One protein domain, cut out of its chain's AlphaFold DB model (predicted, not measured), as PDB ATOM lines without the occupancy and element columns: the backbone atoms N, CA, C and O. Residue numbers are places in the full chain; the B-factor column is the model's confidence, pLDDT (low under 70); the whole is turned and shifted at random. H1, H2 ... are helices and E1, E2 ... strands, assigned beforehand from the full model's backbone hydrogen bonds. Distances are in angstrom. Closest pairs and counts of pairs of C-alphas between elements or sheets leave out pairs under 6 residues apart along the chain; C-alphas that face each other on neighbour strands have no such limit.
ATOM      1  N   LEU A 205     108.061 148.461 127.554       94.44
ATOM      2  CA  LEU A 205     107.099 149.541 127.344       94.44
ATOM      3  C   LEU A 205     105.977 149.547 128.381       94.44
ATOM      4  O   LEU A 205     105.359 150.587 128.603       94.44
ATOM      5  N   THR A 206     105.742 148.422 129.055       95.19
ATOM      6  CA  THR A 206     104.738 148.330 130.121       95.19
ATOM      7  C   THR A 206     105.258 148.824 131.464       95.19
ATOM      8  O   THR A 206     104.451 149.081 132.351       95.19
ATOM      9  N   ILE A 207     106.572 149.006 131.648       96.69
ATOM     10  CA  ILE A 207     107.114 149.582 132.887       96.69
ATOM     11  C   ILE A 207     106.704 151.055 132.962       96.69
ATOM     12  O   ILE A 207     107.208 151.885 132.206       96.69
ATOM     13  N   SER A 208     105.788 151.372 133.876       96.75
ATOM     14  CA  SER A 208     105.191 152.701 134.019       96.75
ATOM     15  C   SER A 208     105.913 153.564 135.045       96.75
ATOM     16  O   SER A 208     105.959 154.781 134.903       96.75
ATOM     17  N   THR A 209     106.469 152.951 136.091       97.81
ATOM     18  CA  THR A 209     107.182 153.673 137.150       97.81
ATOM     19  C   THR A 209     108.398 152.899 137.612       97.81
ATOM     20  O   THR A 209     108.309 151.688 137.808       97.81
ATOM     21  N   ILE A 210     109.493 153.603 137.878       97.81
ATOM     22  CA  ILE A 210     110.707 153.073 138.497       97.81
ATOM     23  C   ILE A 210     111.047 153.976 139.680       97.81
ATOM     24  O   ILE A 210     111.114 155.186 139.544       97.81
ATOM     25  N   THR A 211     111.262 153.409 140.856       97.38
ATOM     26  CA  THR A 211     111.712 154.120 142.052       97.38
ATOM     27  C   THR A 211     113.038 153.537 142.496       97.38
ATOM     28  O   THR A 211     113.148 152.327 142.689       97.38
ATOM     29  N   PHE A 212     114.041 154.388 142.671       94.56
ATOM     30  CA  PHE A 212     115.361 153.996 143.142       94.56
ATOM     31  C   PHE A 212     115.817 154.938 144.255       94.56
ATOM     32  O   PHE A 212     116.023 156.136 144.044       94.56
ATOM     33  N   GLY A 213     115.924 154.403 145.474       89.56
ATOM     34  CA  GLY A 213     116.134 155.226 146.663       89.56
ATOM     35  C   GLY A 213     114.986 156.226 146.850       89.56
ATOM     36  O   GLY A 213     113.836 155.824 146.998       89.56
ATOM     37  N   ALA A 214     115.301 157.524 146.846       91.19
ATOM     38  CA  ALA A 214     114.318 158.607 146.972       91.19
ATOM     39  C   ALA A 214     113.838 159.180 145.623       91.19
ATOM     40  O   ALA A 214     112.999 160.078 145.615       91.19
ATOM     41  N   LYS A 215     114.384 158.711 144.491       95.44
ATOM     42  CA  LYS A 215     114.013 159.191 143.154       95.44
ATOM     43  C   LYS A 215     112.925 158.301 142.564       95.44
ATOM     44  O   LYS A 215     113.037 157.076 142.625       95.44
ATOM     45  N   THR A 216     111.922 158.915 141.947       97.50
ATOM     46  CA  THR A 216     110.869 158.221 141.201       97.50
ATOM     47  C   THR A 216     110.827 158.754 139.779       97.50
ATOM     48  O   THR A 216     110.736 159.959 139.564       97.50
ATOM     49  N   TYR A 217     110.864 157.824 138.835       97.56
ATOM     50  CA  TYR A 217     110.716 158.040 137.411       97.56
ATOM     51  C   TYR A 217     109.361 157.500 136.977       97.56
ATOM     52  O   TYR A 217     109.026 156.355 137.296       97.56
ATOM     53  N   ALA A 218     108.582 158.295 136.251       97.44
ATOM     54  CA  ALA A 218     107.321 157.845 135.673       97.44
ATOM     55  C   ALA A 218     107.330 158.060 134.164       97.44
ATOM     56  O   ALA A 218     107.762 159.111 133.689       97.44
ATOM     57  N   ARG A 219     106.867 157.053 133.428       95.75
ATOM     58  CA  ARG A 219     106.797 157.076 131.970       95.75
ATOM     59  C   ARG A 219     105.817 158.160 131.514       95.75
ATOM     60  O   ARG A 219     104.726 158.283 132.072       95.75
ATOM     61  N   GLY A 220     106.229 158.939 130.519       92.94
ATOM     62  CA  GLY A 220     105.431 159.989 129.895       92.94
ATOM     63  C   GLY A 220     104.387 159.455 128.914       92.94
ATOM     64  O   GLY A 220     104.178 158.247 128.775       92.94
ATOM     65  N   ALA A 221     103.719 160.377 128.220       89.31
ATOM     66  CA  ALA A 221     102.724 160.031 127.205       89.31
ATOM     67  C   ALA A 221     103.375 159.565 125.892       89.31
ATOM     68  O   ALA A 221     102.749 158.840 125.116       89.31
ATOM     69  N   VAL A 222     104.624 159.974 125.640       91.94
ATOM     70  CA  VAL A 222     105.393 159.590 124.454       91.94
ATOM     71  C   VAL A 222     106.342 158.436 124.787       91.94
ATOM     72  O   VAL A 222     106.956 158.381 125.852       91.94
ATOM     73  N   VAL A 223     106.487 157.484 123.860       88.12
ATOM     74  CA  VAL A 223     107.443 156.378 124.015       88.12
ATOM     75  C   VAL A 223     108.860 156.937 124.166       88.12
ATOM     76  O   VAL A 223     109.348 157.639 123.286       88.12
ATOM     77  N   GLY A 224     109.514 156.581 125.273       88.19
ATOM     78  CA  GLY A 224     110.870 157.021 125.608       88.19
ATOM     79  C   GLY A 224     110.923 158.236 126.535       88.19
ATOM     80  O   GLY A 224     111.974 158.473 127.111       88.19
ATOM     81  N   GLU A 225     109.813 158.950 126.732       95.00
ATOM     82  CA  GLU A 225     109.733 160.081 127.660       95.00
ATOM     83  C   GLU A 225     109.636 159.590 129.109       95.00
ATOM     84  O   GLU A 225     108.831 158.699 129.423       95.00
ATOM     85  N   TRP A 226     110.410 160.203 130.005       97.38
ATOM     86  CA  TRP A 226     110.331 159.972 131.440       97.38
ATOM     87  C   TRP A 226     110.254 161.290 132.211       97.38
ATOM     88  O   TRP A 226     110.812 162.317 131.850       97.38
ATOM     89  N   THR A 227     109.544 161.258 133.331       96.62
ATOM     90  CA  THR A 227     109.528 162.349 134.309       96.62
ATOM     91  C   THR A 227     110.472 162.023 135.463       96.62
ATOM     92  O   THR A 227     110.706 160.851 135.759       96.62
ATOM     93  N   GLY A 228     111.015 163.046 136.131       92.81
ATOM     94  CA  GLY A 228     111.929 162.867 137.270       92.81
ATOM     95  C   GLY A 228     113.389 162.592 136.887       92.81
ATOM     96  O   GLY A 228     114.184 162.210 137.748       92.81
ATOM     97  N   THR A 229     113.749 162.784 135.616       94.50
ATOM     98  CA  THR A 229     115.112 162.676 135.080       94.50
ATOM     99  C   THR A 229     115.369 163.791 134.065       94.50
ATOM    100  O   THR A 229     114.427 164.271 133.441       94.50
ATOM    101  N   ASP A 230     116.637 164.167 133.890       92.56
ATOM    102  CA  ASP A 230     117.106 164.973 132.750       92.56
ATOM    103  C   ASP A 230     117.722 164.084 131.644       92.56
ATOM    104  O   ASP A 230     118.146 164.574 130.600       92.56
ATOM    105  N   ASP A 231     117.792 162.768 131.881       95.31
ATOM    106  CA  ASP A 231     118.340 161.755 130.976       95.31
ATOM    107  C   ASP A 231     117.327 160.613 130.784       95.31
ATOM    108  O   ASP A 231     117.322 159.605 131.503       95.31
ATOM    109  N   ASP A 232     116.427 160.801 129.821       95.06
ATOM    110  CA  ASP A 232     115.410 159.822 129.423       95.06
ATOM    111  C   ASP A 232     116.016 158.538 128.842       95.06
ATOM    112  O   ASP A 232     115.458 157.442 128.994       95.06
ATOM    113  N   ALA A 233     117.172 158.656 128.181       95.50
ATOM    114  CA  ALA A 233     117.857 157.528 127.569       95.50
ATOM    115  C   ALA A 233     118.361 156.563 128.647       95.50
ATOM    116  O   ALA A 233     118.129 155.358 128.543       95.50
ATOM    117  N   LEU A 234     118.952 157.086 129.725       95.81
ATOM    118  CA  LEU A 234     119.391 156.283 130.862       95.81
ATOM    119  C   LEU A 234     118.230 155.555 131.556       95.81
ATOM    120  O   LEU A 234     118.344 154.370 131.876       95.81
ATOM    121  N   VAL A 235     117.095 156.227 131.780       96.69
ATOM    122  CA  VAL A 235     115.929 155.579 132.408       96.69
ATOM    123  C   VAL A 235     115.305 154.538 131.472       96.69
ATOM    124  O   VAL A 235     114.865 153.482 131.929       96.69
ATOM    125  N   THR A 236     115.346 154.767 130.159       96.44
ATOM    126  CA  THR A 236     114.937 153.776 129.154       96.44
ATOM    127  C   THR A 236     115.862 152.553 129.138       96.44
ATOM    128  O   THR A 236     115.365 151.425 129.116       96.44
ATOM    129  N   GLU A 237     117.186 152.737 129.220       95.88
ATOM    130  CA  GLU A 237     118.150 151.637 129.398       95.88
ATOM    131  C   GLU A 237     117.856 150.840 130.677       95.88
ATOM    132  O   GLU A 237     117.848 149.606 130.653       95.88
ATOM    133  N   LEU A 238     117.553 151.529 131.784       96.31
ATOM    134  CA  LEU A 238     117.175 150.870 133.031       96.31
ATOM    135  C   LEU A 238     115.873 150.070 132.878       96.31
ATOM    136  O   LEU A 238     115.821 148.914 133.298       96.31
ATOM    137  N   ALA A 239     114.832 150.645 132.269       96.81
ATOM    138  CA  ALA A 239     113.567 149.952 132.030       96.81
ATOM    139  C   ALA A 239     113.774 148.680 131.192       96.81
ATOM    140  O   ALA A 239     113.281 147.612 131.560       96.81
ATOM    141  N   ARG A 240     114.581 148.757 130.128       96.44
ATOM    142  CA  ARG A 240     114.972 147.597 129.315       96.44
ATOM    143  C   ARG A 240     115.647 146.509 130.147       96.44
ATOM    144  O   ARG A 240     115.288 145.337 130.044       96.44
ATOM    145  N   ALA A 241     116.603 146.889 130.995       95.94
ATOM    146  CA  ALA A 241     117.317 145.947 131.852       95.94
ATOM    147  C   ALA A 241     116.416 145.315 132.934       95.94
ATOM    148  O   ALA A 241     116.606 144.153 133.292       95.94
ATOM    149  N   LEU A 242     115.419 146.051 133.437       96.31
ATOM    150  CA  LEU A 242     114.443 145.566 134.423       96.31
ATOM    151  C   LEU A 242     113.344 144.690 133.826       96.31
ATOM    152  O   LEU A 242     112.757 143.888 134.553       96.31
ATOM    153  N   ALA A 243     113.062 144.825 132.531       96.06
ATOM    154  CA  ALA A 243     112.056 144.018 131.855       96.06
ATOM    155  C   ALA A 243     112.453 142.535 131.804       96.06
ATOM    156  O   ALA A 243     111.604 141.662 131.972       96.06
ATOM    157  N   LYS A 244     113.749 142.247 131.611       94.81
ATOM    158  CA  LYS A 244     114.301 140.881 131.540       94.81
ATOM    159  C   LYS A 244     115.619 140.771 132.314       94.81
ATOM    160  O   LYS A 244     116.681 140.605 131.709       94.81
ATOM    161  N   PRO A 245     115.598 140.911 133.648       94.38
ATOM    162  CA  PRO A 245     116.821 140.943 134.420       94.38
ATOM    163  C   PRO A 245     117.383 139.534 134.544       94.38
ATOM    164  O   PRO A 245     116.745 138.631 135.089       94.38
ATOM    165  N   ARG A 246     118.617 139.369 134.070       92.56
ATOM    166  CA  ARG A 246     119.414 138.167 134.316       92.56
ATOM    167  C   ARG A 246     120.019 138.250 135.709       92.56
ATOM    168  O   ARG A 246     120.524 139.307 136.093       92.56
ATOM    169  N   ALA A 247     119.981 137.151 136.447       91.62
ATOM    170  CA  ALA A 247     120.533 137.076 137.782       91.62
ATOM    171  C   ALA A 247     121.184 135.714 138.034       91.62
ATOM    172  O   ALA A 247     120.617 134.665 137.741       91.62
ATOM    173  N   PHE A 248     122.383 135.746 138.601       88.31
ATOM    174  CA  PHE A 248     123.188 134.560 138.878       88.31
ATOM    175  C   PHE A 248     123.323 134.372 140.380       88.31
ATOM    176  O   PHE A 248     123.313 135.348 141.122       88.31
ATOM    177  N   GLU A 249     123.451 133.137 140.851       86.00
ATOM    178  CA  GLU A 249     123.614 132.881 142.280       86.00
ATOM    179  C   GLU A 249     124.847 133.603 142.844       86.00
ATOM    180  O   GLU A 249     125.911 133.634 142.223       86.00
ATOM    181  N   ALA A 250     124.688 134.206 144.022       85.25
ATOM    182  CA  ALA A 250     125.732 134.981 144.671       85.25
ATOM    183  C   ALA A 250     125.799 134.683 146.170       85.25
ATOM    184  O   ALA A 250     124.779 134.367 146.789       85.25
ATOM    185  N   PRO A 251     126.971 134.867 146.801       81.00
ATOM    186  CA  PRO A 251     127.020 134.988 148.247       81.00
ATOM    187  C   PRO A 251     126.175 136.188 148.704       81.00
ATOM    188  O   PRO A 251     126.030 137.186 147.995       81.00
ATOM    189  N   ARG A 252     125.617 136.094 149.916       77.94
ATOM    190  CA  ARG A 252     124.780 137.157 150.492       77.94
ATOM    191  C   ARG A 252     125.544 138.489 150.526       77.94
ATOM    192  O   ARG A 252     126.693 138.487 150.973       77.94
ATOM    193  N   PRO A 253     124.941 139.613 150.090       67.81
ATOM    194  CA  PRO A 253     125.651 140.882 150.014       67.81
ATOM    195  C   PRO A 253     126.126 141.329 151.404       67.81
ATOM    196  O   PRO A 253     125.311 141.397 152.330       67.81
ATOM    197  N   PRO A 254     127.416 141.671 151.574       59.09
ATOM    198  CA  PRO A 254     127.867 142.388 152.752       59.09
ATOM    199  C   PRO A 254     127.502 143.874 152.607       59.09
ATOM    200  O   PRO A 254     127.991 144.558 151.710       59.09
ATOM    201  N   GLY A 255     126.656 144.399 153.497       72.19
ATOM    202  CA  GLY A 255     126.456 145.846 153.650       72.19
ATOM    203  C   GLY A 255     125.062 146.379 153.308       72.19
ATOM    204  O   GLY A 255     124.069 145.657 153.339       72.19
ATOM    205  N   ARG A 256     124.992 147.696 153.067       79.06
ATOM    206  CA  ARG A 256     123.745 148.432 152.803       79.06
ATOM    207  C   ARG A 256     123.247 148.160 151.384       79.06
ATOM    208  O   ARG A 256     124.020 148.244 150.433       79.06
ATOM    209  N   THR A 257     121.952 147.903 151.254       86.19
ATOM    210  CA  THR A 257     121.249 147.787 149.973       86.19
ATOM    211  C   THR A 257     120.405 149.035 149.716       86.19
ATOM    212  O   THR A 257     119.937 149.689 150.649       86.19
ATOM    213  N   GLN A 258     120.229 149.382 148.444       89.31
ATOM    214  CA  GLN A 258     119.264 150.375 147.983       89.31
ATOM    215  C   GLN A 258     118.055 149.661 147.391       89.31
ATOM    216  O   GLN A 258     118.194 148.689 146.646       89.31
ATOM    217  N   THR A 259     116.864 150.147 147.718       92.81
ATOM    218  CA  THR A 259     115.626 149.597 147.174       92.81
ATOM    219  C   THR A 259     115.389 150.165 145.780       92.81
ATOM    220  O   THR A 259     115.260 151.378 145.609       92.81
ATOM    221  N   LEU A 260     115.302 149.269 144.803       94.69
ATOM    222  CA  LEU A 260     114.815 149.532 143.463       94.69
ATOM    223  C   LEU A 260     113.443 148.870 143.317       94.69
ATOM    224  O   LEU A 260     113.312 147.663 143.480       94.69
ATOM    225  N   THR A 261     112.410 149.652 143.042       96.25
ATOM    226  CA  THR A 261     111.049 149.159 142.812       96.25
ATOM    227  C   THR A 261     110.593 149.602 141.440       96.25
ATOM    228  O   THR A 261     110.870 150.728 141.044       96.25
ATOM    229  N   PHE A 262     109.877 148.761 140.711       96.75
ATOM    230  CA  PHE A 262     109.216 149.193 139.488       96.75
ATOM    231  C   PHE A 262     107.834 148.575 139.372       96.75
ATOM    232  O   PHE A 262     107.560 147.524 139.951       96.75
ATOM    233  N   THR A 263     106.972 149.251 138.624       97.25
ATOM    234  CA  THR A 263     105.608 148.804 138.354       97.25
ATOM    235  C   THR A 263     105.434 148.648 136.857       97.25
ATOM    236  O   THR A 263     105.798 149.550 136.097       97.25
ATOM    237  N   THR A 264     104.878 147.517 136.441       96.00
ATOM    238  CA  THR A 264     104.371 147.314 135.087       96.00
ATOM    239  C   THR A 264     102.871 147.590 135.060       96.00
ATOM    240  O   THR A 264     102.136 147.160 135.946       96.00
ATOM    241  N   ALA A 265     102.415 148.332 134.055       92.31
ATOM    242  CA  ALA A 265     101.019 148.635 133.776       92.31
ATOM    243  C   ALA A 265     100.689 148.129 132.359       92.31
ATOM    244  O   ALA A 265     100.769 148.891 131.391       92.31
ATOM    245  N   PRO A 266     100.392 146.827 132.199       86.56
ATOM    246  CA  PRO A 266     100.032 146.279 130.897       86.56
ATOM    247  C   PRO A 266      98.693 146.862 130.399       86.56
ATOM    248  O   PRO A 266      97.852 147.244 131.216       86.56
ATOM    249  N   PRO A 267      98.429 146.879 129.075       84.50
ATOM    250  CA  PRO A 267      97.162 147.378 128.515       84.50
ATOM    251  C   PRO A 267      95.918 146.643 129.031       84.50
ATOM    252  O   PRO A 267      94.806 147.162 128.977       84.50
ATOM    253  N   SER A 268      96.104 145.412 129.510       84.81
ATOM    254  CA  SER A 268      95.078 144.605 130.160       84.81
ATOM    255  C   SER A 268      95.683 143.890 131.366       84.81
ATOM    256  O   SER A 268      96.825 143.439 131.300       84.81
ATOM    257  N   GLY A 269      94.911 143.772 132.447       88.50
ATOM    258  CA  GLY A 269      95.355 143.160 133.701       88.50
ATOM    259  C   GLY A 269      95.660 144.176 134.803       88.50
ATOM    260  O   GLY A 269      95.603 145.388 134.601       88.50
ATOM    261  N   ALA A 270      95.930 143.662 136.003       92.50
ATOM    262  CA  ALA A 270      96.320 144.488 137.138       92.50
ATOM    263  C   ALA A 270      97.806 144.879 137.031       92.50
ATOM    264  O   ALA A 270      98.605 144.068 136.553       92.50
ATOM    265  N   PRO A 271      98.196 146.076 137.504       94.62
ATOM    266  CA  PRO A 271      99.600 146.436 137.610       94.62
ATOM    267  C   PRO A 271     100.374 145.464 138.507       94.62
ATOM    268  O   PRO A 271      99.856 145.016 139.533       94.62
ATOM    269  N   VAL A 272     101.625 145.174 138.148       95.81
ATOM    270  CA  VAL A 272     102.521 144.324 138.941       95.81
ATOM    271  C   VAL A 272     103.683 145.165 139.444       95.81
ATOM    272  O   VAL A 272     104.400 145.773 138.655       95.81
ATOM    273  N   THR A 273     103.892 145.186 140.758       95.62
ATOM    274  CA  THR A 273     105.040 145.858 141.376       95.62
ATOM    275  C   THR A 273     106.086 144.832 141.786       95.62
ATOM    276  O   THR A 273     105.775 143.846 142.453       95.62
ATOM    277  N   ARG A 274     107.340 145.075 141.404       94.75
ATOM    278  CA  ARG A 274     108.496 144.242 141.749       94.75
ATOM    279  C   ARG A 274     109.526 145.067 142.504       94.75
ATOM    280  O   ARG A 274     109.742 146.236 142.187       94.75
ATOM    281  N   THR A 275     110.190 144.440 143.469       93.19
ATOM    282  CA  THR A 275     111.196 145.088 144.315       93.19
ATOM    283  C   THR A 275     112.493 144.287 144.326       93.19
ATOM    284  O   THR A 275     112.495 143.074 144.509       93.19
ATOM    285  N   LEU A 276     113.601 145.001 144.160       92.50
ATOM    286  CA  LEU A 276     114.975 144.526 144.206       92.50
ATOM    287  C   LEU A 276     115.728 145.311 145.280       92.50
ATOM    288  O   LEU A 276     115.672 146.539 145.311       92.50
ATOM    289  N   GLN A 277     116.469 144.630 146.151       91.44
ATOM    290  CA  GLN A 277     117.387 145.299 147.080       91.44
ATOM    291  C   GLN A 277     118.809 145.191 146.540       91.44
ATOM    292  O   GLN A 277     119.446 144.162 146.732       91.44
ATOM    293  N   ILE A 278     119.302 146.229 145.864       89.25
ATOM    294  CA  ILE A 278     120.586 146.221 145.152       89.25
ATOM    295  C   ILE A 278     121.694 146.753 146.067       89.25
ATOM    296  O   ILE A 278     121.623 147.878 146.561       89.25
ATOM    297  N   GLY A 279     122.714 145.939 146.323       85.38
ATOM    298  CA  GLY A 279     123.894 146.281 147.117       85.38
ATOM    299  C   GLY A 279     125.132 146.598 146.274       85.38
ATOM    300  O   GLY A 279     125.076 146.750 145.051       85.38
ATOM    301  N   ALA A 280     126.282 146.687 146.949       81.31
ATOM    302  CA  ALA A 280     127.581 146.847 146.297       81.31
ATOM    303  C   ALA A 280     127.887 145.676 145.346       81.31
ATOM    304  O   ALA A 280     127.399 144.560 145.537       81.31
ATOM    305  N   ASN A 281     128.702 145.937 144.318       83.25
ATOM    306  CA  ASN A 281     129.041 144.971 143.264       83.25
ATOM    307  C   ASN A 281     127.811 144.351 142.589       83.25
ATOM    308  O   ASN A 281     127.881 143.243 142.063       83.25
ATOM    309  N   CYS A 282     126.684 145.070 142.616       89.31
ATOM    310  CA  CYS A 282     125.457 144.669 141.957       89.31
ATOM    311  C   CYS A 282     124.843 143.356 142.470       89.31
ATOM    312  O   CYS A 282     124.075 142.682 141.777       89.31
ATOM    313  N   ILE A 283     125.181 142.995 143.708       90.06
ATOM    314  CA  ILE A 283     124.572 141.870 144.401       90.06
ATOM    315  C   ILE A 283     123.210 142.333 144.918       90.06
ATOM    316  O   ILE A 283     123.140 143.257 145.729       90.06
ATOM    317  N   ALA A 284     122.132 141.705 144.461       90.38
ATOM    318  CA  ALA A 284     120.768 142.005 144.861       90.38
ATOM    319  C   ALA A 284     120.164 140.908 145.746       90.38
ATOM    320  O   ALA A 284     120.584 139.751 145.701       90.38
ATOM    321  N   LEU A 285     119.151 141.266 146.537       89.62
ATOM    322  CA  LEU A 285     118.227 140.302 147.135       89.62
ATOM    323  C   LEU A 285     116.916 140.285 146.344       89.62
ATOM    324  O   LEU A 285     116.277 141.329 146.188       89.62
ATOM    325  N   VAL A 286     116.523 139.092 145.889       87.19
ATOM    326  CA  VAL A 286     115.264 138.803 145.183       87.19
ATOM    327  C   VAL A 286     114.555 137.702 145.949       87.19
ATOM    328  O   VAL A 286     115.114 136.618 146.107       87.19
ATOM    329  N   ASP A 287     113.383 137.995 146.507       84.81
ATOM    330  CA  ASP A 287     112.627 137.053 147.350       84.81
ATOM    331  C   ASP A 287     113.489 136.406 148.460       84.81
ATOM    332  O   ASP A 287     113.389 135.222 148.775       84.81
ATOM    333  N   GLY A 288     114.409 137.193 149.033       82.19
ATOM    334  CA  GLY A 288     115.338 136.755 150.081       82.19
ATOM    335  C   GLY A 288     116.578 135.990 149.595       82.19
ATOM    336  O   GLY A 288     117.451 135.691 150.411       82.19
ATOM    337  N   ARG A 289     116.704 135.712 148.292       86.50
ATOM    338  CA  ARG A 289     117.877 135.071 147.682       86.50
ATOM    339  C   ARG A 289     118.883 136.100 147.194       86.50
ATOM    340  O   ARG A 289     118.510 137.072 146.547       86.50
ATOM    341  N   ALA A 290     120.160 135.854 147.468       89.81
ATOM    342  CA  ALA A 290     121.245 136.681 146.964       89.81
ATOM    343  C   ALA A 290     121.624 136.286 145.538       89.81
ATOM    344  O   ALA A 290     121.852 135.109 145.248       89.81
ATOM    345  N   VAL A 291     121.691 137.285 144.666       91.69
ATOM    346  CA  VAL A 291     122.033 137.115 143.257       91.69
ATOM    347  C   VAL A 291     122.949 138.235 142.782       91.69
ATOM    348  O   VAL A 291     122.873 139.344 143.294       91.69
ATOM    349  N   VAL A 292     123.804 137.976 141.798       92.62
ATOM    350  CA  VAL A 292     124.512 139.015 141.046       92.62
ATOM    351  C   VAL A 292     123.658 139.349 139.837       92.62
ATOM    352  O   VAL A 292     123.350 138.463 139.039       92.62
ATOM    353  N   MET A 293     123.263 140.613 139.706       93.88
ATOM    354  CA  MET A 293     122.504 141.058 138.541       93.88
ATOM    355  C   MET A 293     123.399 141.108 137.298       93.88
ATOM    356  O   MET A 293     124.606 141.327 137.382       93.88
ATOM    357  N   GLY A 294     122.802 140.897 136.127       92.12
ATOM    358  CA  GLY A 294     123.504 140.968 134.852       92.12
ATOM    359  C   GLY A 294     124.069 142.367 134.565       92.12
ATOM    360  O   GLY A 294     123.528 143.368 135.048       92.12
ATOM    361  N   PRO A 295     125.120 142.459 133.726       92.44
ATOM    362  CA  PRO A 295     125.876 143.693 133.503       92.44
ATOM    363  C   PRO A 295     125.003 144.854 133.022       92.44
ATOM    364  O   PRO A 295     125.164 145.964 133.507       92.44
ATOM    365  N   ALA A 296     124.005 144.599 132.167       93.12
ATOM    366  CA  ALA A 296     123.103 145.640 131.674       93.12
ATOM    367  C   ALA A 296     122.365 146.383 132.803       93.12
ATOM    368  O   ALA A 296     122.305 147.612 132.800       93.12
ATOM    369  N   LEU A 297     121.837 145.655 133.798       94.12
ATOM    370  CA  LEU A 297     121.177 146.288 134.942       94.12
ATOM    371  C   LEU A 297     122.197 146.997 135.837       94.12
ATOM    372  O   LEU A 297     121.928 148.087 136.339       94.12
ATOM    373  N   CYS A 298     123.371 146.398 136.014       92.69
ATOM    374  CA  CYS A 298     124.436 146.959 136.837       92.69
ATOM    375  C   CYS A 298     124.991 148.263 136.299       92.69
ATOM    376  O   CYS A 298     125.178 149.205 137.067       92.69
ATOM    377  N   ASP A 299     125.212 148.334 134.994       93.50
ATOM    378  CA  ASP A 299     125.708 149.527 134.330       93.50
ATOM    379  C   ASP A 299     124.665 150.644 134.403       93.50
ATOM    380  O   ASP A 299     125.003 151.769 134.770       93.50
ATOM    381  N   ALA A 300     123.387 150.336 134.148       93.38
ATOM    382  CA  ALA A 300     122.298 151.311 134.245       93.38
ATOM    383  C   ALA A 300     122.138 151.864 135.674       93.38
ATOM    384  O   ALA A 300     122.110 153.077 135.879       93.38
ATOM    385  N   VAL A 301     122.112 150.992 136.690       92.00
ATOM    386  CA  VAL A 301     122.047 151.415 138.101       92.00
ATOM    387  C   VAL A 301     123.309 152.186 138.501       92.00
ATOM    388  O   VAL A 301     123.220 153.202 139.186       92.00
ATOM    389  N   GLY A 302     124.485 151.748 138.048       90.25
ATOM    390  CA  GLY A 302     125.758 152.410 138.320       90.25
ATOM    391  C   GLY A 302     125.834 153.827 137.749       90.25
ATOM    392  O   GLY A 302     126.383 154.710 138.404       90.25
ATOM    393  N   LYS A 303     125.252 154.063 136.566       92.06
ATOM    394  CA  LYS A 303     125.122 155.398 135.964       92.06
ATOM    395  C   LYS A 303     124.159 156.299 136.751       92.06
ATOM    396  O   LYS A 303     124.440 157.479 136.879       92.06
ATOM    397  N   LEU A 304     123.080 155.756 137.326       87.81
ATOM    398  CA  LEU A 304     122.092 156.528 138.104       87.81
ATOM    399  C   LEU A 304     122.571 156.983 139.490       87.81
ATOM    400  O   LEU A 304     122.006 157.919 140.062       87.81
ATOM    401  N   VAL A 305     123.555 156.280 140.057       85.19
ATOM    402  CA  VAL A 305     124.145 156.597 141.371       85.19
ATOM    403  C   VAL A 305     125.228 157.682 141.271       85.19
ATOM    404  O   VAL A 305     125.549 158.293 142.290       85.19
ATOM    405  N   ARG A 306     125.804 157.898 140.082       79.00
ATOM    406  CA  ARG A 306     126.821 158.933 139.834       79.00
ATOM    407  C   ARG A 306     126.186 160.313 139.707       79.00
ATOM    408  O   ARG A 306     126.861 161.265 140.150       79.00
TER     409      ARG A 306
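This is residues 205 to 306 of the 306 residues of an uncharacterized protein of Deltaproteobacteria bacterium (UniProt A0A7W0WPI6). A strongly twisted antiparallel sheet of seven strands curls round helix H1, and helix H2 packs on H1 over the same face of the sheet. The other face has no named helix over it, and the long link from E2 to H1 folds back on edge strand E2 with residues 226 to 227. The printed part has 102 residues, with elements in the order E1 E2 H1 E3 E4 E5 E6 E7 H2 and the sheet running E2 E1 E4 E5 E6 E7 E3. Its class is mixed, helices and strands; it is compact, with a radius of gyration of the C-alphas of 13.4 A and spans of 41 by 32 by 22 A.

E1 is residues 207 to 212, 13.9 A long, and begins with C-alpha 207 at (107.114, 149.582, 132.887). E2 is residues 215 to 219. H1, residues 232 to 243, is 16.3 A long. E3 is residues 247 to 249. E4, residues 258 to 264, is 19.9 A long, and E5, residues 272 to 278, is 19.2 A. E6 is residues 283 to 286 and E7 residues 289 to 293. H2, residues 295 to 305, is 15.2 A long and ends with C-alpha 305 at (124.145, 156.597, 141.371).

E1 and E2 form a hairpin, with N 217 and O 210 at 2.7 A. E1 is antiparallel to E4, with N 211 and O 261 at 2.7 A. E4 E5 E6 E7 is a meander, each strand the antiparallel neighbour of the one before: N 260 and O 276 are 2.8 A apart, N 285 and O 277 2.9 A, and N 284 and O 291 2.7 A. E7 is antiparallel to edge strand E3, at 127 degrees between directions, with N 292 and O 248 at 2.8 A. H1 is on one face of this sheet, in two layers, a helix over a sheet; its closest C-alphas to E1 are those of Ala 239 and Ile 207, 6.5 A. H2 is on the same face at a height over the sheet of 8.4 A, over none of its strands, but only just: 2 of its C-alphas fall on E4. H1 and H2 touch, their closest C-alphas being those of Ala 241 and Leu 297, 5.0 A; they run opposite ways at a steep tilt of 43 degrees. In both helices every O i to N i+4 pair is within hydrogen-bond range. E2 and E3 are apart.

The two C-alphas farthest apart, those of Ala 221 and Pro 251, are 40.7 A apart. The printed part has no cut and ends at residue 306, the chain's last residue. The link from E2 to H1, 12 residues, is long. The mean pLDDT of the printed part is 91.1, and residues 253 to 254 are under 70.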